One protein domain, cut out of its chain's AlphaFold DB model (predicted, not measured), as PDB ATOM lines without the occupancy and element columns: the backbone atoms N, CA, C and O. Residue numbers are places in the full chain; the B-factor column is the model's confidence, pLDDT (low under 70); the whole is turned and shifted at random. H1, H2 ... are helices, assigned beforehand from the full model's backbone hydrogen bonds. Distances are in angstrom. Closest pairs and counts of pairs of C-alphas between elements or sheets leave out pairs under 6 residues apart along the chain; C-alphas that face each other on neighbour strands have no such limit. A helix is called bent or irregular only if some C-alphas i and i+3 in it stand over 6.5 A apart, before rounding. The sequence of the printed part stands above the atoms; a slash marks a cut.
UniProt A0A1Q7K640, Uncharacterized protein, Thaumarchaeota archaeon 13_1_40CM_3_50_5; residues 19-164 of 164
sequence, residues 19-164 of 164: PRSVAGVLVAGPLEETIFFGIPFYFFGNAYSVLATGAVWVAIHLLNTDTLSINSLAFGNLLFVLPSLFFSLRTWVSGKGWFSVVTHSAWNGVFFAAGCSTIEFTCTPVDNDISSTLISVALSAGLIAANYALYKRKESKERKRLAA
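This is residues 19 to 164 of the 164 residues of an uncharacterized protein of Thaumarchaeota archaeon 13_1_40CM_3_50_5 (UniProt A0A1Q7K640). Four helices, H1 to H4, make an up-and-down bundle, each running against the one before it, and a fifth and longer helix, H5, packs along H1 and sticks out with residues 156 to 162, followed by residues 163 and 164. H1 is the hub, touching the other four. The 146 printed residues have five named helices, H1 to H5 in chain order, and no named strand: the class is all helix. The whole is compact, with a radius of gyration of the C-alphas of 16.9 A, yet elongated, spanning 60 by 33 by 24 A.

H1, residues 22 to 44, touches H2, residues 47 to 62, with residues 32 to 41 alone; the closest C-alphas, of Phe 37 and Val 50, are 5.1 A apart in this hairpin. H2 forms a hairpin with H3, residues 75 to 93, at a shallow tilt of 20 degrees, closest at Gly 54 and Leu 85, C-alphas 6.1 A apart. H4, residues 97 to 117, touches H1 opposite ways at a shallow tilt of 26 degrees, with the C-alphas of Gly 29 and Ser 105 closest at 4.3 A. H5, residues 130 to 162, touches H1 the same way at 28 degrees, a shallow tilt, closest at the C-alphas of Leu 31 and Ser 140, 5.3 A. H4 and H5 are near each other, while H2 and H4 are apart. Every O i to N i+4 pair is within hydrogen-bond range in H2, H4 and H5, against 15 of 19 in H1 and 12 of 15 in H3.

H1 begins at C-alpha 22 (-37.339, 29.603, -18.097), is 32.7 A long, and is only just irregular: C-alphas 36 and 39 are 6.9 A apart. H2 is 22.6 A long, H3 27.3 A and H4 30.5 A. H5 is 48.4 A long and ends at C-alpha 162 (-58.812, 68.585, -14.067).

The C-alphas farthest apart, of Ile 119 and Ala 164, are 60.7 A apart. The printed part has no cut; the links H2 to H3 and H4 to H5 are long. Residues 19 and 66 are under 70 in pLDDT.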
ATOM      1  N   PRO A  19     -26.114  30.056 -15.220       59.72
ATOM      2  CA  PRO A  19     -27.217  29.141 -15.500       59.72
ATOM      3  C   PRO A  19     -28.556  29.874 -15.432       59.72
ATOM      4  O   PRO A  19     -28.768  30.700 -14.545       59.72
ATOM      5  N   ARG A  20     -29.465  29.583 -16.366       77.19
ATOM      6  CA  ARG A  20     -30.767  30.256 -16.443       77.19
ATOM      7  C   ARG A  20     -31.895  29.237 -16.463       77.19
ATOM      8  O   ARG A  20     -31.787  28.201 -17.117       77.19
ATOM      9  N   SER A  21     -32.995  29.580 -15.807       85.75
ATOM     10  CA  SER A  21     -34.256  28.857 -15.924       85.75
ATOM     11  C   SER A  21     -35.284  29.657 -16.719       85.75
ATOM     12  O   SER A  21     -35.269  30.890 -16.699       85.75
ATOM     13  N   VAL A  22     -36.213  28.964 -17.386       86.88
ATOM     14  CA  VAL A  22     -37.339  29.603 -18.097       86.88
ATOM     15  C   VAL A  22     -38.139  30.493 -17.143       86.88
ATOM     16  O   VAL A  22     -38.458  31.636 -17.469       86.88
ATOM     17  N   ALA A  23     -38.452  29.984 -15.949       86.69
ATOM     18  CA  ALA A  23     -39.189  30.746 -14.949       86.69
ATOM     19  C   ALA A  23     -38.432  32.019 -14.532       86.69
ATOM     20  O   ALA A  23     -39.015  33.103 -14.556       86.69
ATOM     21  N   GLY A  24     -37.135  31.912 -14.233       86.69
ATOM     22  CA  GLY A  24     -36.309  33.049 -13.833       86.69
ATOM     23  C   GLY A  24     -36.252  34.146 -14.897       86.69
ATOM     24  O   GLY A  24     -36.511  35.310 -14.596       86.69
ATOM     25  N   VAL A  25     -36.001  33.788 -16.163       88.88
ATOM     26  CA  VAL A  25     -35.870  34.784 -17.247       88.88
ATOM     27  C   VAL A  25     -37.182  35.502 -17.565       88.88
ATOM     28  O   VAL A  25     -37.172  36.693 -17.881       88.88
ATOM     29  N   LEU A  26     -38.321  34.809 -17.458       91.75
ATOM     30  CA  LEU A  26     -39.634  35.408 -17.705       91.75
ATOM     31  C   LEU A  26     -40.059  36.332 -16.558       91.75
ATOM     32  O   LEU A  26     -40.638  37.391 -16.813       91.75
ATOM     33  N   VAL A  27     -39.751  35.947 -15.316       93.06
ATOM     34  CA  VAL A  27     -40.062  36.698 -14.089       93.06
ATOM     35  C   VAL A  27     -39.148  37.913 -13.914       93.06
ATOM     36  O   VAL A  27     -39.582  38.907 -13.330       93.06
ATOM     37  N   ALA A  28     -37.934  37.888 -14.467       91.38
ATOM     38  CA  ALA A  28     -37.036  39.041 -14.481       91.38
ATOM     39  C   ALA A  28     -37.681  40.276 -15.136       91.38
ATOM     40  O   ALA A  28     -37.555  41.373 -14.604       91.38
ATOM     41  N   GLY A  29     -38.467  40.098 -16.209       93.31
ATOM     42  CA  GLY A  29     -39.164  41.202 -16.883       93.31
ATOM     43  C   GLY A  29     -40.036  42.031 -15.926       93.31
ATOM     44  O   GLY A  29     -39.779  43.223 -15.758       93.31
ATOM     45  N   PRO A  30     -41.036  41.443 -15.240       95.38
ATOM     46  CA  PRO A  30     -41.849  42.168 -14.275       95.38
ATOM     47  C   PRO A  30     -41.074  42.719 -13.084       95.38
ATOM     48  O   PRO A  30     -41.395  43.828 -12.650       95.38
ATOM     49  N   LEU A  31     -40.084  41.986 -12.558       95.25
ATOM     50  CA  LEU A  31     -39.248  42.470 -11.454       95.25
ATOM     51  C   LEU A  31     -38.516  43.746 -11.862       95.25
ATOM     52  O   LEU A  31     -38.673  44.787 -11.226       95.25
ATOM     53  N   GLU A  32     -37.745  43.672 -12.939       95.75
ATOM     54  CA  GLU A  32     -36.853  44.738 -13.367       95.75
ATOM     55  C   GLU A  32     -37.633  45.957 -13.854       95.75
ATOM     56  O   GLU A  32     -37.391  47.073 -13.386       95.75
ATOM     57  N   GLU A  33     -38.641  45.751 -14.704       96.62
ATOM     58  CA  GLU A  33     -39.495  46.833 -15.199       96.62
ATOM     59  C   GLU A  33     -40.231  47.541 -14.065       96.62
ATOM     60  O   GLU A  33     -40.386  48.762 -14.080       96.62
ATOM     61  N   THR A  34     -40.666  46.808 -13.042       95.69
ATOM     62  CA  THR A  34     -41.388  47.425 -11.930       95.69
ATOM     63  C   THR A  34     -40.454  48.145 -10.961       95.69
ATOM     64  O   THR A  34     -40.746  49.278 -10.579       95.69
ATOM     65  N   ILE A  35     -39.337  47.524 -10.572       96.19
ATOM     66  CA  ILE A  35     -38.393  48.071  -9.586       96.19
ATOM     67  C   ILE A  35     -37.656  49.286 -10.147       96.19
ATOM     68  O   ILE A  35     -37.570  50.312  -9.473       96.19
ATOM     69  N   PHE A  36     -37.133  49.188 -11.369       96.38
ATOM     70  CA  PHE A  36     -36.250  50.212 -11.924       96.38
ATOM     71  C   PHE A  36     -36.973  51.257 -12.765       96.38
ATOM     72  O   PHE A  36     -36.399  52.314 -13.011       96.38
ATOM     73  N   PHE A  37     -38.220  51.027 -13.178       95.69
ATOM     74  CA  PHE A  37     -38.911  51.966 -14.064       95.69
ATOM     75  C   PHE A  37     -40.305  52.341 -13.556       95.69
ATOM     76  O   PHE A  37     -40.581  53.521 -13.338       95.69
ATOM     77  N   GLY A  38     -41.169  51.361 -13.290       94.81
ATOM     78  CA  GLY A  38     -42.557  51.583 -12.881       94.81
ATOM     79  C   GLY A  38     -42.710  52.320 -11.550       94.81
ATOM     80  O   GLY A  38     -43.283  53.414 -11.505       94.81
ATOM     81  N   ILE A  39     -42.167  51.754 -10.467       94.81
ATOM     82  CA  ILE A  39     -42.235  52.352  -9.127       94.81
ATOM     83  C   ILE A  39     -41.561  53.732  -9.117       94.81
ATOM     84  O   ILE A  39     -42.218  54.686  -8.689       94.81
ATOM     85  N   PRO A  40     -40.325  53.911  -9.631       94.75
ATOM     86  CA  PRO A  40     -39.695  55.227  -9.707       94.75
ATOM     87  C   PRO A  40     -40.538  56.255 -10.471       94.75
ATOM     88  O   PRO A  40     -40.656  57.402 -10.028       94.75
ATOM     89  N   PHE A  41     -41.177  55.861 -11.578       94.31
ATOM     90  CA  PHE A  41     -42.032  56.758 -12.352       94.31
ATOM     91  C   PHE A  41     -43.278  57.192 -11.575       94.31
ATOM     92  O   PHE A  41     -43.573  58.387 -11.491       94.31
ATOM     93  N   TYR A  42     -44.035  56.254 -10.999       92.56
ATOM     94  CA  TYR A  42     -45.291  56.599 -10.326       92.56
ATOM     95  C   TYR A  42     -45.103  57.176  -8.925       92.56
ATOM     96  O   TYR A  42     -45.957  57.939  -8.464       92.56
ATOM     97  N   PHE A  43     -44.014  56.829  -8.241       91.94
ATOM     98  CA  PHE A  43     -43.723  57.350  -6.913       91.94
ATOM     99  C   PHE A  43     -43.229  58.798  -6.976       91.94
ATOM    100  O   PHE A  43     -43.806  59.659  -6.310       91.94
ATOM    101  N   PHE A  44     -42.221  59.080  -7.812       91.56
ATOM    102  CA  PHE A  44     -41.627  60.417  -7.933       91.56
ATOM    103  C   PHE A  44     -42.335  61.313  -8.957       91.56
ATOM    104  O   PHE A  44     -42.202  62.535  -8.899       91.56
ATOM    105  N   GLY A  45     -43.103  60.735  -9.884       86.69
ATOM    106  CA  GLY A  45     -43.928  61.483 -10.833       86.69
ATOM    107  C   GLY A  45     -43.152  62.223 -11.924       86.69
ATOM    108  O   GLY A  45     -43.733  63.085 -12.578       86.69
ATOM    109  N   ASN A  46     -41.870  61.912 -12.135       89.44
ATOM    110  CA  ASN A  46     -41.033  62.542 -13.156       89.44
ATOM    111  C   ASN A  46     -40.253  61.490 -13.965       89.44
ATOM    112  O   ASN A  46     -40.082  60.359 -13.525       89.44
ATOM    113  N   ALA A  47     -39.808  61.854 -15.170       90.19
ATOM    114  CA  ALA A  47     -39.056  60.946 -16.043       90.19
ATOM    115  C   ALA A  47     -37.579  60.792 -15.627       90.19
ATOM    116  O   ALA A  47     -36.946  59.794 -15.959       90.19
ATOM    117  N   TYR A  48     -37.027  61.760 -14.889       92.06
ATOM    118  CA  TYR A  48     -35.632  61.731 -14.444       92.06
ATOM    119  C   TYR A  48     -35.370  60.638 -13.405       92.06
ATOM    120  O   TYR A  48     -34.288  60.059 -13.403       92.06
ATOM    121  N   SER A  49     -36.356  60.312 -12.564       91.88
ATOM    122  CA  SER A  49     -36.255  59.202 -11.613       91.88
ATOM    123  C   SER A  49     -36.036  57.882 -12.340       91.88
ATOM    124  O   SER A  49     -35.152  57.132 -11.951       91.88
ATOM    125  N   VAL A  50     -36.763  57.660 -13.438       92.75
ATOM    126  CA  VAL A  50     -36.635  56.479 -14.303       92.75
ATOM    127  C   VAL A  50     -35.260  56.413 -14.959       92.75
ATOM    128  O   VAL A  50     -34.683  55.337 -15.059       92.75
ATOM    129  N   LEU A  51     -34.706  57.551 -15.384       93.25
ATOM    130  CA  LEU A  51     -33.358  57.590 -15.951       93.25
ATOM    131  C   LEU A  51     -32.293  57.237 -14.902       93.25
ATOM    132  O   LEU A  51     -31.377  56.475 -15.195       93.25
ATOM    133  N   ALA A  52     -32.424  57.761 -13.681       93.88
ATOM    134  CA  ALA A  52     -31.484  57.493 -12.596       93.88
ATOM    135  C   ALA A  52     -31.501  56.014 -12.178       93.88
ATOM    136  O   ALA A  52     -30.452  55.377 -12.104       93.88
ATOM    137  N   THR A  53     -32.683  55.441 -11.951       95.12
ATOM    138  CA  THR A  53     -32.818  54.019 -11.601       95.12
ATOM    139  C   THR A  53     -32.509  53.104 -12.781       95.12
ATOM    140  O   THR A  53     -31.913  52.048 -12.593       95.12
ATOM    141  N   GLY A  54     -32.810  53.532 -14.005       94.00
ATOM    142  CA  GLY A  54     -32.397  52.849 -15.225       94.00
ATOM    143  C   GLY A  54     -30.875  52.816 -15.404       94.00
ATOM    144  O   GLY A  54     -30.336  51.791 -15.804       94.00
ATOM    145  N   ALA A  55     -30.148  53.875 -15.037       94.19
ATOM    146  CA  ALA A  55     -28.683  53.864 -15.041       94.19
ATOM    147  C   ALA A  55     -28.111  52.840 -14.042       94.19
ATOM    148  O   ALA A  55     -27.150  52.140 -14.361       94.19
ATOM    149  N   VAL A  56     -28.737  52.699 -12.866       94.94
ATOM    150  CA  VAL A  56     -28.396  51.637 -11.903       94.94
ATOM    151  C   VAL A  56     -28.663  50.256 -12.502       94.94
ATOM    152  O   VAL A  56     -27.812  49.377 -12.411       94.94
ATOM    153  N   TRP A  57     -29.803  50.073 -13.166       95.31
ATOM    154  CA  TRP A  57     -30.144  48.829 -13.856       95.31
ATOM    155  C   TRP A  57     -29.116  48.452 -14.938       95.31
ATOM    156  O   TRP A  57     -28.681  47.299 -14.996       95.31
ATOM    157  N   VAL A  58     -28.649  49.427 -15.729       94.31
ATOM    158  CA  VAL A  58     -27.566  49.231 -16.710       94.31
ATOM    159  C   VAL A  58     -26.259  48.831 -16.028       94.31
ATOM    160  O   VAL A  58     -25.591  47.905 -16.484       94.31
ATOM    161  N   ALA A  59     -25.893  49.498 -14.930       91.50
ATOM    162  CA  ALA A  59     -24.677  49.178 -14.189       91.50
ATOM    163  C   ALA A  59     -24.709  47.744 -13.641       91.50
ATOM    164  O   ALA A  59     -23.723  47.026 -13.781       91.50
ATOM    165  N   ILE A  60     -25.849  47.298 -13.098       90.50
ATOM    166  CA  ILE A  60     -26.038  45.911 -12.646       90.50
ATOM    167  C   ILE A  60     -25.808  44.938 -13.806       90.50
ATOM    168  O   ILE A  60     -25.073  43.972 -13.645       90.50
ATOM    169  N   HIS A  61     -26.363  45.216 -14.988       89.12
ATOM    170  CA  HIS A  61     -26.196  44.359 -16.163       89.12
ATOM    171  C   HIS A  61     -24.764  44.317 -16.706       89.12
ATOM    172  O   HIS A  61     -24.352  43.289 -17.242       89.12
ATOM    173  N   LEU A  62     -24.020  45.420 -16.591       87.62
ATOM    174  CA  LEU A  62     -22.620  45.507 -17.003       87.62
ATOM    175  C   LEU A  62     -21.695  44.751 -16.037       87.62
ATOM    176  O   LEU A  62     -20.749  44.099 -16.474       87.62
ATOM    177  N   LEU A  63     -21.990  44.840 -14.738       85.75
ATOM    178  CA  LEU A  63     -21.212  44.263 -13.638       85.75
ATOM    179  C   LEU A  63     -21.663  42.843 -13.255       85.75
ATOM    180  O   LEU A  63     -21.197  42.315 -12.248       85.75
ATOM    181  N   ASN A  64     -22.575  42.233 -14.020       76.38
ATOM    182  CA  ASN A  64     -23.159  40.921 -13.727       76.38
ATOM    183  C   ASN A  64     -22.178  39.769 -14.021       76.38
ATOM    184  O   ASN A  64     -22.351  39.001 -14.968       76.38
ATOM    185  N   THR A  65     -21.095  39.716 -13.251       73.81
ATOM    186  CA  THR A  65     -19.927  38.859 -13.474       73.81
ATOM    187  C   THR A  65     -19.368  38.403 -12.132       73.81
ATOM    188  O   THR A  65     -19.315  39.202 -11.197       73.81
ATOM    189  N   ASP A  66     -18.847  37.179 -12.047       69.75
ATOM    190  CA  ASP A  66     -18.287  36.637 -10.793       69.75
ATOM    191  C   ASP A  66     -17.017  37.361 -10.316       69.75
ATOM    192  O   ASP A  66     -16.585  37.204  -9.175       69.75
ATOM    193  N   THR A  67     -16.387  38.155 -11.188       73.81
ATOM    194  CA  THR A  67     -15.160  38.896 -10.883       73.81
ATOM    195  C   THR A  67     -15.260  40.330 -11.379       73.81
ATOM    196  O   THR A  67     -15.585  40.568 -12.540       73.81
ATOM    197  N   LEU A  68     -14.931  41.295 -10.516       74.38
ATOM    198  CA  LEU A  68     -14.836  42.707 -10.885       74.38
ATOM    199  C   LEU A  68     -13.516  42.955 -11.627       74.38
ATOM    200  O   LEU A  68     -12.521  43.373 -11.037       74.38
ATOM    201  N   SER A  69     -13.503  42.654 -12.922       79.25
ATOM    202  CA  SER A  69     -12.386  42.914 -13.827       79.25
ATOM    203  C   SER A  69     -12.903  43.542 -15.114       79.25
ATOM    204  O   SER A  69     -13.978  43.205 -15.597       79.25
ATOM    205  N   ILE A  70     -12.128  44.451 -15.705       77.06
ATOM    206  CA  ILE A  70     -12.508  45.096 -16.971       77.06
ATOM    207  C   ILE A  70     -12.698  44.039 -18.067       77.06
ATOM    208  O   ILE A  70     -13.644  44.124 -18.840       77.06
ATOM    209  N   ASN A  71     -11.866  42.997 -18.075       76.69
ATOM    210  CA  ASN A  71     -11.902  41.945 -19.094       76.69
ATOM    211  C   ASN A  71     -13.070  40.953 -18.922       76.69
ATOM    212  O   ASN A  71     -13.277  40.111 -19.795       76.69
ATOM    213  N   SER A  72     -13.812  41.023 -17.810       75.56
ATOM    214  CA  SER A  72     -14.992  40.187 -17.554       75.56
ATOM    215  C   SER A  72     -16.314  40.934 -17.708       75.56
ATOM    216  O   SER A  72     -17.343  40.273 -17.784       75.56
ATOM    217  N   LEU A  73     -16.312  42.275 -17.779       81.69
ATOM    218  CA  LEU A  73     -17.530  43.085 -17.902       81.69
ATOM    219  C   LEU A  73     -18.393  42.634 -19.080       81.69
ATOM    220  O   LEU A  73     -17.892  42.395 -20.176       81.69
ATOM    221  N   ALA A  74     -19.712  42.612 -18.893       82.31
ATOM    222  CA  ALA A  74     -20.657  42.123 -19.891       82.31
ATOM    223  C   ALA A  74     -20.901  43.135 -21.034       82.31
ATOM    224  O   ALA A  74     -22.032  43.535 -21.311       82.31
ATOM    225  N   PHE A  75     -19.849  43.567 -21.733       79.12
ATOM    226  CA  PHE A  75     -19.928  44.555 -22.814       79.12
ATOM    227  C   PHE A  75     -20.845  44.121 -23.959       79.12
ATOM    228  O   PHE A  75     -21.526  44.955 -24.552       79.12
ATOM    229  N   GLY A  76     -20.922  42.816 -24.239       76.94
ATOM    230  CA  GLY A  76     -21.853  42.285 -25.239       76.94
ATOM    231  C   GLY A  76     -23.307  42.521 -24.845       76.94
ATOM    232  O   GLY A  76     -24.139  42.824 -25.694       76.94
ATOM    233  N   ASN A  77     -23.595  42.463 -23.545       80.12
ATOM    234  CA  ASN A  77     -24.917  42.727 -22.993       80.12
ATOM    235  C   ASN A  77     -25.274  44.221 -23.068       80.12
ATOM    236  O   ASN A  77     -26.423  44.575 -23.320       80.12
ATOM    237  N   LEU A  78     -24.282  45.110 -22.929       82.31
ATOM    238  CA  LEU A  78     -24.482  46.562 -22.961       82.31
ATOM    239  C   LEU A  78     -25.144  47.049 -24.262       82.31
ATOM    240  O   LEU A  78     -25.974  47.959 -24.221       82.31
ATOM    241  N   LEU A  79     -24.832  46.407 -25.397       82.25
ATOM    242  CA  LEU A  79     -25.435  46.703 -26.705       82.25
ATOM    243  C   LEU A  79     -26.956  46.498 -26.733       82.25
ATOM    244  O   LEU A  79     -27.638  47.138 -27.530       82.25
ATOM    245  N   PHE A  80     -27.489  45.641 -25.863       82.88
ATOM    246  CA  PHE A  80     -28.923  45.366 -25.755       82.88
ATOM    247  C   PHE A  80     -29.566  46.137 -24.602       82.88
ATOM    248  O   PHE A  80     -30.674  46.650 -24.730       82.88
ATOM    249  N   VAL A  81     -28.841  46.279 -23.496       89.25
ATOM    250  CA  VAL A  81     -29.289  46.973 -22.284       89.25
ATOM    251  C   VAL A  81     -29.559  48.457 -22.550       89.25
ATOM    252  O   VAL A  81     -30.576  48.980 -22.100       89.25
ATOM    253  N   LEU A  82     -28.708  49.151 -23.317       91.00
ATOM    254  CA  LEU A  82     -28.905  50.580 -23.601       91.00
ATOM    255  C   LEU A  82     -30.168  50.866 -24.442       91.00
ATOM    256  O   LEU A  82     -30.957  51.719 -24.033       91.00
ATOM    257  N   PRO A  83     -30.430  50.180 -25.571       90.81
ATOM    258  CA  PRO A  83     -31.711  50.309 -26.265       90.81
ATOM    259  C   PRO A  83     -32.916  49.987 -25.374       90.81
ATOM    260  O   PRO A  83     -33.895  50.738 -25.388       90.81
ATOM    261  N   SER A  84     -32.831  48.926 -24.563       91.88
ATOM    262  CA  SER A  84     -33.897  48.544 -23.630       91.88
ATOM    263  C   SER A  84     -34.183  49.634 -22.597       91.88
ATOM    264  O   SER A  84     -35.343  49.972 -22.390       91.88
ATOM    265  N   LEU A  85     -33.154  50.283 -22.036       94.38
ATOM    266  CA  LEU A  85     -33.306  51.432 -21.131       94.38
ATOM    267  C   LEU A  85     -34.190  52.528 -21.748       94.38
ATOM    268  O   LEU A  85     -35.138  53.002 -21.117       94.38
ATOM    269  N   PHE A  86     -33.887  52.944 -22.982       94.31
ATOM    270  CA  PHE A  86     -34.636  54.010 -23.652       94.31
ATOM    271  C   PHE A  86     -36.043  53.567 -24.062       94.31
ATOM    272  O   PHE A  86     -36.986  54.359 -23.966       94.31
ATOM    273  N   PHE A  87     -36.200  52.310 -24.478       94.81
ATOM    274  CA  PHE A  87     -37.502  51.720 -24.761       94.81
ATOM    275  C   PHE A  87     -38.396  51.723 -23.515       94.81
ATOM    276  O   PHE A  87     -39.523  52.230 -23.574       94.81
ATOM    277  N   SER A  88     -37.884  51.253 -22.375       94.50
ATOM    278  CA  SER A  88     -38.623  51.221 -21.115       94.50
ATOM    279  C   SER A  88     -38.953  52.636 -20.648       94.50
ATOM    280  O   SER A  88     -40.123  52.944 -20.410       94.50
ATOM    281  N   LEU A  89     -37.982  53.558 -20.643       93.75
ATOM    282  CA  LEU A  89     -38.212  54.970 -20.313       93.75
ATOM    283  C   LEU A  89     -39.362  55.569 -21.136       93.75
ATOM    284  O   LEU A  89     -40.309  56.133 -20.579       93.75
ATOM    285  N   ARG A  90     -39.309  55.434 -22.466       94.31
ATOM    286  CA  ARG A  90     -40.334  55.983 -23.362       94.31
ATOM    287  C   ARG A  90     -41.703  55.367 -23.092       94.31
ATOM    288  O   ARG A  90     -42.706  56.088 -23.067       94.31
ATOM    289  N   THR A  91     -41.743  54.057 -22.886       94.69
ATOM    290  CA  THR A  91     -42.976  53.293 -22.694       94.69
ATOM    291  C   THR A  91     -43.652  53.651 -21.372       94.69
ATOM    292  O   THR A  91     -44.853  53.942 -21.359       94.69
ATOM    293  N   TRP A  92     -42.890  53.754 -20.282       93.50
ATOM    294  CA  TRP A  92     -43.392  54.186 -18.977       93.50
ATOM    295  C   TRP A  92     -43.890  55.630 -18.991       93.50
ATOM    296  O   TRP A  92     -45.021  55.886 -18.573       93.50
ATOM    297  N   VAL A  93     -43.118  56.558 -19.565       89.75
ATOM    298  CA  VAL A  93     -43.531  57.967 -19.702       89.75
ATOM    299  C   VAL A  93     -44.806  58.106 -20.544       89.75
ATOM    300  O   VAL A  93     -45.617  58.988 -20.281       89.75
ATOM    301  N   SER A  94     -45.030  57.217 -21.516       90.56
ATOM    302  CA  SER A  94     -46.254  57.204 -22.333       90.56
ATOM    303  C   SER A  94     -47.495  56.631 -21.629       90.56
ATOM    304  O   SER A  94     -48.571  56.603 -22.225       90.56
ATOM    305  N   GLY A  95     -47.359  56.136 -20.394       87.00
ATOM    306  CA  GLY A  95     -48.439  55.483 -19.648       87.00
ATOM    307  C   GLY A  95     -48.711  54.036 -20.072       87.00
ATOM    308  O   GLY A  95     -49.669  53.426 -19.601       87.00
ATOM    309  N   LYS A  96     -47.870  53.453 -20.933       91.94
ATOM    310  CA  LYS A  96     -48.016  52.084 -21.456       91.94
ATOM    311  C   LYS A  96     -47.043  51.098 -20.808       91.94
ATOM    312  O   LYS A  96     -46.659  50.127 -21.438       91.94
ATOM    313  N   GLY A  97     -46.648  51.320 -19.554       91.81
ATOM    314  CA  GLY A  97     -45.622  50.517 -18.871       91.81
ATOM    315  C   GLY A  97     -45.859  48.999 -18.863       91.81
ATOM    316  O   GLY A  97     -44.904  48.234 -18.904       91.81
ATOM    317  N   TRP A  98     -47.119  48.551 -18.911       92.81
ATOM    318  CA  TRP A  98     -47.456  47.129 -19.071       92.81
ATOM    319  C   TRP A  98     -46.849  46.513 -20.342       92.81
ATOM    320  O   TRP A  98     -46.458  45.350 -20.335       92.81
ATOM    321  N   PHE A  99     -46.740  47.293 -21.423       95.50
ATOM    322  CA  PHE A  99     -46.131  46.856 -22.673       95.50
ATOM    323  C   PHE A  99     -44.632  46.625 -22.485       95.50
ATOM    324  O   PHE A  99     -44.112  45.625 -22.959       95.50
ATOM    325  N   SER A 100     -43.977  47.488 -21.702       95.12
ATOM    326  CA  SER A 100     -42.566  47.338 -21.333       95.12
ATOM    327  C   SER A 100     -42.319  46.017 -20.604       95.12
ATOM    328  O   SER A 100     -41.456  45.248 -21.007       95.12
ATOM    329  N   VAL A 101     -43.161  45.700 -19.610       95.75
ATOM    330  CA  VAL A 101     -43.124  44.427 -18.864       95.75
ATOM    331  C   VAL A 101     -43.215  43.223 -19.801       95.75
ATOM    332  O   VAL A 101     -42.368  42.335 -19.751       95.75
ATOM    333  N   VAL A 102     -44.221  43.202 -20.678       95.00
ATOM    334  CA  VAL A 102     -44.445  42.078 -21.599       95.00
ATOM    335  C   VAL A 102     -43.303  41.945 -22.603       95.00
ATOM    336  O   VAL A 102     -42.809  40.840 -22.821       95.00
ATOM    337  N   THR A 103     -42.869  43.052 -23.212       94.75
ATOM    338  CA  THR A 103     -41.775  43.041 -24.188       94.75
ATOM    339  C   THR A 103     -40.464  42.604 -23.546       94.75
ATOM    340  O   THR A 103     -39.762  41.798 -24.145       94.75
ATOM    341  N   HIS A 104     -40.163  43.051 -22.327       94.81
ATOM    342  CA  HIS A 104     -38.963  42.635 -21.607       94.81
ATOM    343  C   HIS A 104     -38.991  41.126 -21.314       94.81
ATOM    344  O   HIS A 104     -38.064  40.413 -21.700       94.81
ATOM    345  N   SER A 105     -40.078  40.586 -20.747       94.62
ATOM    346  CA  SER A 105     -40.210  39.130 -20.552       94.62
ATOM    347  C   SER A 105     -40.068  38.346 -21.853       94.62
ATOM    348  O   SER A 105     -39.372  37.333 -21.890       94.62
ATOM    349  N   ALA A 106     -40.722  38.804 -22.923       93.50
ATOM    350  CA  ALA A 106     -40.661  38.148 -24.224       93.50
ATOM    351  C   ALA A 106     -39.235  38.167 -24.787       93.50
ATOM    352  O   ALA A 106     -38.758  37.146 -25.276       93.50
ATOM    353  N   TRP A 107     -38.540  39.297 -24.670       91.25
ATOM    354  CA  TRP A 107     -37.156  39.443 -25.101       91.25
ATOM    355  C   TRP A 107     -36.230  38.487 -24.348       91.25
ATOM    356  O   TRP A 107     -35.491  37.728 -24.972       91.25
ATOM    357  N   ASN A 108     -36.351  38.428 -23.021       91.25
ATOM    358  CA  ASN A 108     -35.603  37.478 -22.201       91.25
ATOM    359  C   ASN A 108     -35.892  36.028 -22.604       91.25
ATOM    360  O   ASN A 108     -34.967  35.224 -22.705       91.25
ATOM    361  N   GLY A 109     -37.153  35.702 -22.895       90.12
ATOM    362  CA  GLY A 109     -37.559  34.388 -23.394       90.12
ATOM    363  C   GLY A 109     -36.949  34.038 -24.756       90.12
ATOM    364  O   GLY A 109     -36.484  32.917 -24.942       90.12
ATOM    365  N   VAL A 110     -36.893  34.991 -25.693       90.12
ATOM    366  CA  VAL A 110     -36.274  34.795 -27.016       90.12
ATOM    367  C   VAL A 110     -34.777  34.526 -26.885       90.12
ATOM    368  O   VAL A 110     -34.283  33.563 -27.469       90.12
ATOM    369  N   PHE A 111     -34.052  35.323 -26.093       86.19
ATOM    370  CA  PHE A 111     -32.616  35.111 -25.874       86.19
ATOM    371  C   PHE A 111     -32.328  33.822 -25.115       86.19
ATOM    372  O   PHE A 111     -31.359  33.133 -25.426       86.19
ATOM    373  N   PHE A 112     -33.186  33.473 -24.157       87.56
ATOM    374  CA  PHE A 112     -33.115  32.188 -23.483       87.56
ATOM    375  C   PHE A 112     -33.255  31.038 -24.485       87.56
ATOM    376  O   PHE A 112     -32.359  30.208 -24.586       87.56
ATOM    377  N   ALA A 113     -34.323  31.030 -25.288       87.19
ATOM    378  CA  ALA A 113     -34.567  29.982 -26.277       87.19
ATOM    379  C   ALA A 113     -33.446  29.882 -27.325       87.19
ATOM    380  O   ALA A 113     -33.058  28.775 -27.698       87.19
ATOM    381  N   ALA A 114     -32.906  31.021 -27.771       86.31
ATOM    382  CA  ALA A 114     -31.780  31.065 -28.697       86.31
ATOM    383  C   ALA A 114     -30.507  30.463 -28.085       86.31
ATOM    384  O   ALA A 114     -29.865  29.638 -28.721       86.31
ATOM    385  N   GLY A 115     -30.166  30.812 -26.842       82.31
ATOM    386  CA  GLY A 115     -28.990  30.240 -26.182       82.31
ATOM    387  C   GLY A 115     -29.147  28.757 -25.827       82.31
ATOM    388  O   GLY A 115     -28.178  28.003 -25.875       82.31
ATOM    389  N   CYS A 116     -30.378  28.303 -25.562       83.56
ATOM    390  CA  CYS A 116     -30.671  26.877 -25.413       83.56
ATOM    391  C   CYS A 116     -30.478  26.102 -26.716       83.56
ATOM    392  O   CYS A 116     -29.980  24.978 -26.689       83.56
ATOM    393  N   SER A 117     -30.888  26.670 -27.855       84.62
ATOM    394  CA  SER A 117     -30.777  25.993 -29.150       84.62
ATOM    395  C   SER A 117     -29.340  25.950 -29.672       84.62
ATOM    396  O   SER A 117     -28.997  25.026 -30.409       84.62
ATOM    397  N   THR A 118     -28.490  26.895 -29.258       83.19
ATOM    398  CA  THR A 118     -27.059  26.932 -29.595       83.19
ATOM    399  C   THR A 118     -26.156  26.245 -28.565       83.19
ATOM    400  O   THR A 118     -24.949  26.178 -28.784       83.19
ATOM    401  N   ILE A 119     -26.716  25.683 -27.481       74.50
ATOM    402  CA  ILE A 119     -25.973  25.033 -26.378       74.50
ATOM    403  C   ILE A 119     -24.970  26.014 -25.724       74.50
ATOM    404  O   ILE A 119     -23.928  25.623 -25.204       74.50
ATOM    405  N   GLU A 120     -25.283  27.314 -25.729       71.25
ATOM    406  CA  GLU A 120     -24.460  28.347 -25.081       71.25
ATOM    407  C   GLU A 120     -24.502  28.227 -23.547       71.25
ATOM    408  O   GLU A 120     -23.537  28.572 -22.867       71.25
ATOM    409  N   PHE A 121     -25.601  27.715 -22.984       72.75
ATOM    410  CA  PHE A 121     -25.757  27.456 -21.550       72.75
ATOM    411  C   PHE A 121     -26.736  26.306 -21.281       72.75
ATOM    412  O   PHE A 121     -27.575  25.961 -22.111       72.75
ATOM    413  N   THR A 122     -26.644  25.707 -20.091       77.38
ATOM    414  CA  THR A 122     -27.600  24.687 -19.639       77.38
ATOM    415  C   THR A 122     -28.960  25.321 -19.367       77.38
ATOM    416  O   THR A 122     -29.063  26.267 -18.586       77.38
ATOM    417  N   CYS A 123     -30.004  24.770 -19.983       82.44
ATOM    418  CA  CYS A 123     -31.367  25.268 -19.859       82.44
ATOM    419  C   CYS A 123     -32.224  24.352 -18.999       82.44
ATOM    420  O   CYS A 123     -32.394  23.173 -19.314       82.44
ATOM    421  N   THR A 124     -32.813  24.913 -17.947       84.12
ATOM    422  CA  THR A 124     -33.770  24.212 -17.091       84.12
ATOM    423  C   THR A 124     -35.136  24.904 -17.125       84.12
ATOM    424  O   THR A 124     -35.230  26.115 -17.344       84.12
ATOM    425  N   PRO A 125     -36.242  24.166 -16.932       78.94
ATOM    426  CA  PRO A 125     -37.569  24.778 -16.856       78.94
ATOM    427  C   PRO A 125     -37.731  25.654 -15.600       78.94
ATOM    428  O   PRO A 125     -38.332  26.725 -15.663       78.94
ATOM    429  N   VAL A 126     -37.158  25.224 -14.476       80.19
ATOM    430  CA  VAL A 126     -37.177  25.917 -13.179       80.19
ATOM    431  C   VAL A 126     -35.768  25.975 -12.599       80.19
ATOM    432  O   VAL A 126     -34.893  25.214 -13.025       80.19
ATOM    433  N   ASP A 127     -35.537  26.893 -11.660       77.00
ATOM    434  CA  ASP A 127     -34.275  26.922 -10.921       77.00
ATOM    435  C   ASP A 127     -34.112  25.634 -10.102       77.00
ATOM    436  O   ASP A 127     -35.095  24.997  -9.715       77.00
ATOM    437  N   ASN A 128     -32.863  25.257  -9.813       77.88
ATOM    438  CA  ASN A 128     -32.573  24.091  -8.971       77.88
ATOM    439  C   ASN A 128     -33.177  24.230  -7.562       77.88
ATOM    440  O   ASN A 128     -33.530  23.227  -6.945       77.88
ATOM    441  N   ASP A 129     -33.316  25.464  -7.071       82.56
ATOM    442  CA  ASP A 129     -34.100  25.777  -5.882       82.56
ATOM    443  C   ASP A 129     -35.510  26.233  -6.281       82.56
ATOM    444  O   ASP A 129     -35.747  27.366  -6.692       82.56
ATOM    445  N   ILE A 130     -36.487  25.344  -6.119       83.94
ATOM    446  CA  ILE A 130     -37.894  25.654  -6.412       83.94
ATOM    447  C   ILE A 130     -38.406  26.800  -5.521       83.94
ATOM    448  O   ILE A 130     -39.276  27.572  -5.937       83.94
ATOM    449  N   SER A 131     -37.854  26.958  -4.314       87.38
ATOM    450  CA  SER A 131     -38.256  28.016  -3.382       87.38
ATOM    451  C   SER A 131     -37.916  29.396  -3.940       87.38
ATOM    452  O   SER A 131     -38.758  30.293  -3.887       87.38
ATOM    453  N   SER A 132     -36.733  29.562  -4.541       83.19
ATOM    454  CA  SER A 132     -36.327  30.825  -5.167       83.19
ATOM    455  C   SER A 132     -37.237  31.193  -6.337       83.19
ATOM    456  O   SER A 132     -37.636  32.355  -6.468       83.19
ATOM    457  N   THR A 133     -37.642  30.205  -7.142       85.75
ATOM    458  CA  THR A 133     -38.599  30.404  -8.238       85.75
ATOM    459  C   THR A 133     -39.948  30.889  -7.700       85.75
ATOM    460  O   THR A 133     -40.471  31.903  -8.166       85.75
ATOM    461  N   LEU A 134     -40.506  30.216  -6.687       88.44
ATOM    462  CA  LEU A 134     -41.802  30.581  -6.103       88.44
ATOM    463  C   LEU A 134     -41.784  31.981  -5.479       88.44
ATOM    464  O   LEU A 134     -42.705  32.768  -5.709       88.44
ATOM    465  N   ILE A 135     -40.727  32.310  -4.734       90.81
ATOM    466  CA  ILE A 135     -40.548  33.635  -4.129       90.81
ATOM    467  C   ILE A 135     -40.469  34.708  -5.216       90.81
ATOM    468  O   ILE A 135     -41.132  35.737  -5.103       90.81
ATOM    469  N   SER A 136     -39.716  34.465  -6.289       89.56
ATOM    470  CA  SER A 136     -39.553  35.431  -7.379       89.56
ATOM    471  C   SER A 136     -40.864  35.674  -8.129       89.56
ATOM    472  O   SER A 136     -41.211  36.821  -8.413       89.56
ATOM    473  N   VAL A 137     -41.640  34.618  -8.396       91.69
ATOM    474  CA  VAL A 137     -42.978  34.727  -9.001       91.69
ATOM    475  C   VAL A 137     -43.920  35.524  -8.096       91.69
ATOM    476  O   VAL A 137     -44.589  36.449  -8.565       91.69
ATOM    477  N   ALA A 138     -43.954  35.205  -6.799       93.50
ATOM    478  CA  ALA A 138     -44.791  35.905  -5.830       93.50
ATOM    479  C   ALA A 138     -44.405  37.387  -5.709       93.50
ATOM    480  O   ALA A 138     -45.277  38.258  -5.709       93.50
ATOM    481  N   LEU A 139     -43.103  37.683  -5.671       94.12
ATOM    482  CA  LEU A 139     -42.578  39.042  -5.628       94.12
ATOM    483  C   LEU A 139     -42.948  39.824  -6.893       94.12
ATOM    484  O   LEU A 139     -43.421  40.952  -6.786       94.12
ATOM    485  N   SER A 140     -42.820  39.216  -8.073       93.31
ATOM    486  CA  SER A 140     -43.263  39.804  -9.340       93.31
ATOM    487  C   SER A 140     -44.741  40.161  -9.333       93.31
ATOM    488  O   SER A 140     -45.105  41.291  -9.663       93.31
ATOM    489  N   ALA A 141     -45.603  39.236  -8.908       93.81
ATOM    490  CA  ALA A 141     -47.035  39.495  -8.806       93.81
ATOM    491  C   ALA A 141     -47.335  40.639  -7.819       93.81
ATOM    492  O   ALA A 141     -48.106  41.550  -8.135       93.81
ATOM    493  N   GLY A 142     -46.684  40.631  -6.650       95.88
ATOM    494  CA  GLY A 142     -46.813  41.681  -5.640       95.88
ATOM    495  C   GLY A 142     -46.355  43.052  -6.143       95.88
ATOM    496  O   GLY A 142     -47.040  44.052  -5.923       95.88
ATOM    497  N   LEU A 143     -45.243  43.104  -6.874       95.00
ATOM    498  CA  LEU A 143     -44.714  44.329  -7.470       95.00
ATOM    499  C   LEU A 143     -45.643  44.876  -8.552       95.00
ATOM    500  O   LEU A 143     -45.962  46.063  -8.512       95.00
ATOM    501  N   ILE A 144     -46.150  44.036  -9.462       94.38
ATOM    502  CA  ILE A 144     -47.151  44.457 -10.456       94.38
ATOM    503  C   ILE A 144     -48.372  45.064  -9.749       94.38
ATOM    504  O   ILE A 144     -48.833  46.141 -10.134       94.38
ATOM    505  N   ALA A 145     -48.876  44.412  -8.695       94.75
ATOM    506  CA  ALA A 145     -50.024  44.898  -7.935       94.75
ATOM    507  C   ALA A 145     -49.738  46.248  -7.250       94.75
ATOM    508  O   ALA A 145     -50.540  47.182  -7.358       94.75
ATOM    509  N   ALA A 146     -48.577  46.389  -6.604       93.75
ATOM    510  CA  ALA A 146     -48.145  47.640  -5.984       93.75
ATOM    511  C   ALA A 146     -48.020  48.768  -7.020       93.75
ATOM    512  O   ALA A 146     -48.500  49.885  -6.811       93.75
ATOM    513  N   ASN A 147     -47.435  48.467  -8.174       93.50
ATOM    514  CA  ASN A 147     -47.252  49.413  -9.262       93.50
ATOM    515  C   ASN A 147     -48.590  49.856  -9.875       93.50
ATOM    516  O   ASN A 147     -48.799  51.040 -10.140       93.50
ATOM    517  N   TYR A 148     -49.538  48.929 -10.026       92.62
ATOM    518  CA  TYR A 148     -50.902  49.239 -10.452       92.62
ATOM    519  C   TYR A 148     -51.639  50.131  -9.441       92.62
ATOM    520  O   TYR A 148     -52.327  51.079  -9.832       92.62
ATOM    521  N   ALA A 149     -51.458  49.898  -8.139       94.44
ATOM    522  CA  ALA A 149     -52.008  50.769  -7.103       94.44
ATOM    523  C   ALA A 149     -51.428  52.195  -7.189       94.44
ATOM    524  O   ALA A 149     -52.172  53.178  -7.095       94.44
ATOM    525  N   LEU A 150     -50.119  52.330  -7.436       93.31
ATOM    526  CA  LEU A 150     -49.472  53.629  -7.657       93.31
ATOM    527  C   LEU A 150     -50.003  54.333  -8.915       93.31
ATOM    528  O   LEU A 150     -50.315  55.528  -8.853       93.31
ATOM    529  N   TYR A 151     -50.181  53.600 -10.018       91.38
ATOM    530  CA  TYR A 151     -50.822  54.102 -11.235       91.38
ATOM    531  C   TYR A 151     -52.218  54.661 -10.938       91.38
ATOM    532  O   TYR A 151     -52.499  55.826 -11.230       91.38
ATOM    533  N   LYS A 152     -53.078  53.875 -10.277       92.62
ATOM    534  CA  LYS A 152     -54.440  54.302  -9.924       92.62
ATOM    535  C   LYS A 152     -54.456  55.521  -9.009       92.62
ATOM    536  O   LYS A 152     -55.298  56.408  -9.177       92.62
ATOM    537  N   ARG A 153     -53.502  55.617  -8.079       92.50
ATOM    538  CA  ARG A 153     -53.328  56.800  -7.229       92.50
ATOM    539  C   ARG A 153     -52.988  58.043  -8.054       92.50
ATOM    540  O   ARG A 153     -53.559  59.103  -7.796       92.50
ATOM    541  N   LYS A 154     -52.070  57.932  -9.019       89.19
ATOM    542  CA  LYS A 154     -51.679  59.036  -9.910       89.19
ATOM    543  C   LYS A 154     -52.852  59.482 -10.786       89.19
ATOM    544  O   LYS A 154     -53.207  60.655 -10.750       89.19
ATOM    545  N   GLU A 155     -53.512  58.537 -11.450       90.31
ATOM    546  CA  GLU A 155     -54.682  58.779 -12.304       90.31
ATOM    547  C   GLU A 155     -55.814  59.489 -11.532       90.31
ATOM    548  O   GLU A 155     -56.418  60.448 -12.007       90.31
ATOM    549  N   SER A 156     -56.075  59.065 -10.291       91.56
ATOM    550  CA  SER A 156     -57.057  59.711  -9.409       91.56
ATOM    551  C   SER A 156     -56.688  61.160  -9.070       91.56
ATOM    552  O   SER A 156     -57.550  62.039  -9.106       91.56
ATOM    553  N   LYS A 157     -55.409  61.438  -8.779       89.94
ATOM    554  CA  LYS A 157     -54.931  62.806  -8.514       89.94
ATOM    555  C   LYS A 157     -55.048  63.704  -9.746       89.94
ATOM    556  O   LYS A 157     -55.447  64.854  -9.604       89.94
ATOM    557  N   GLU A 158     -54.723  63.192 -10.928       89.25
ATOM    558  CA  GLU A 158     -54.832  63.937 -12.188       89.25
ATOM    559  C   GLU A 158     -56.290  64.261 -12.525       89.25
ATOM    560  O   GLU A 158     -56.603  65.417 -12.803       89.25
ATOM    561  N   ARG A 159     -57.210  63.298 -12.372       90.44
ATOM    562  CA  ARG A 159     -58.654  63.549 -12.535       90.44
ATOM    563  C   ARG A 159     -59.172  64.643 -11.605       90.44
ATOM    564  O   ARG A 159     -59.899  65.520 -12.051       90.44
ATOM    565  N   LYS A 160     -58.781  64.620 -10.325       91.69
ATOM    566  CA  LYS A 160     -59.183  65.658  -9.357       91.69
ATOM    567  C   LYS A 160     -58.651  67.044  -9.723       91.69
ATOM    568  O   LYS A 160     -59.344  68.018  -9.483       91.69
ATOM    569  N   ARG A 161     -57.444  67.132 -10.296       90.06
ATOM    570  CA  ARG A 161     -56.861  68.402 -10.759       90.06
ATOM    571  C   ARG A 161     -57.577  68.982 -11.974       90.06
ATOM    572  O   ARG A 161     -57.635  70.190 -12.084       90.06
ATOM    573  N   LEU A 162     -58.078  68.140 -12.875       90.19
ATOM    574  CA  LEU A 162     -58.812  68.585 -14.067       90.19
ATOM    575  C   LEU A 162     -60.258  69.005 -13.764       90.19
ATOM    576  O   LEU A 162     -60.878  69.674 -14.580       90.19
ATOM    577  N   ALA A 163     -60.800  68.569 -12.624       87.69
ATOM    578  CA  ALA A 163     -62.158  68.884 -12.182       87.69
ATOM    579  C   ALA A 163     -62.240  70.092 -11.225       87.69
ATOM    580  O   ALA A 163     -63.346  70.456 -10.833       87.69
ATOM    581  N   ALA A 164     -61.096  70.650 -10.816       74.50
ATOM    582  CA  ALA A 164     -60.973  71.821  -9.943       74.50
ATOM    583  C   ALA A 164     -60.580  73.050 -10.767       74.50
ATOM    584  O   ALA A 164     -61.066  74.149 -10.422       74.50
TER     585      ALA A 164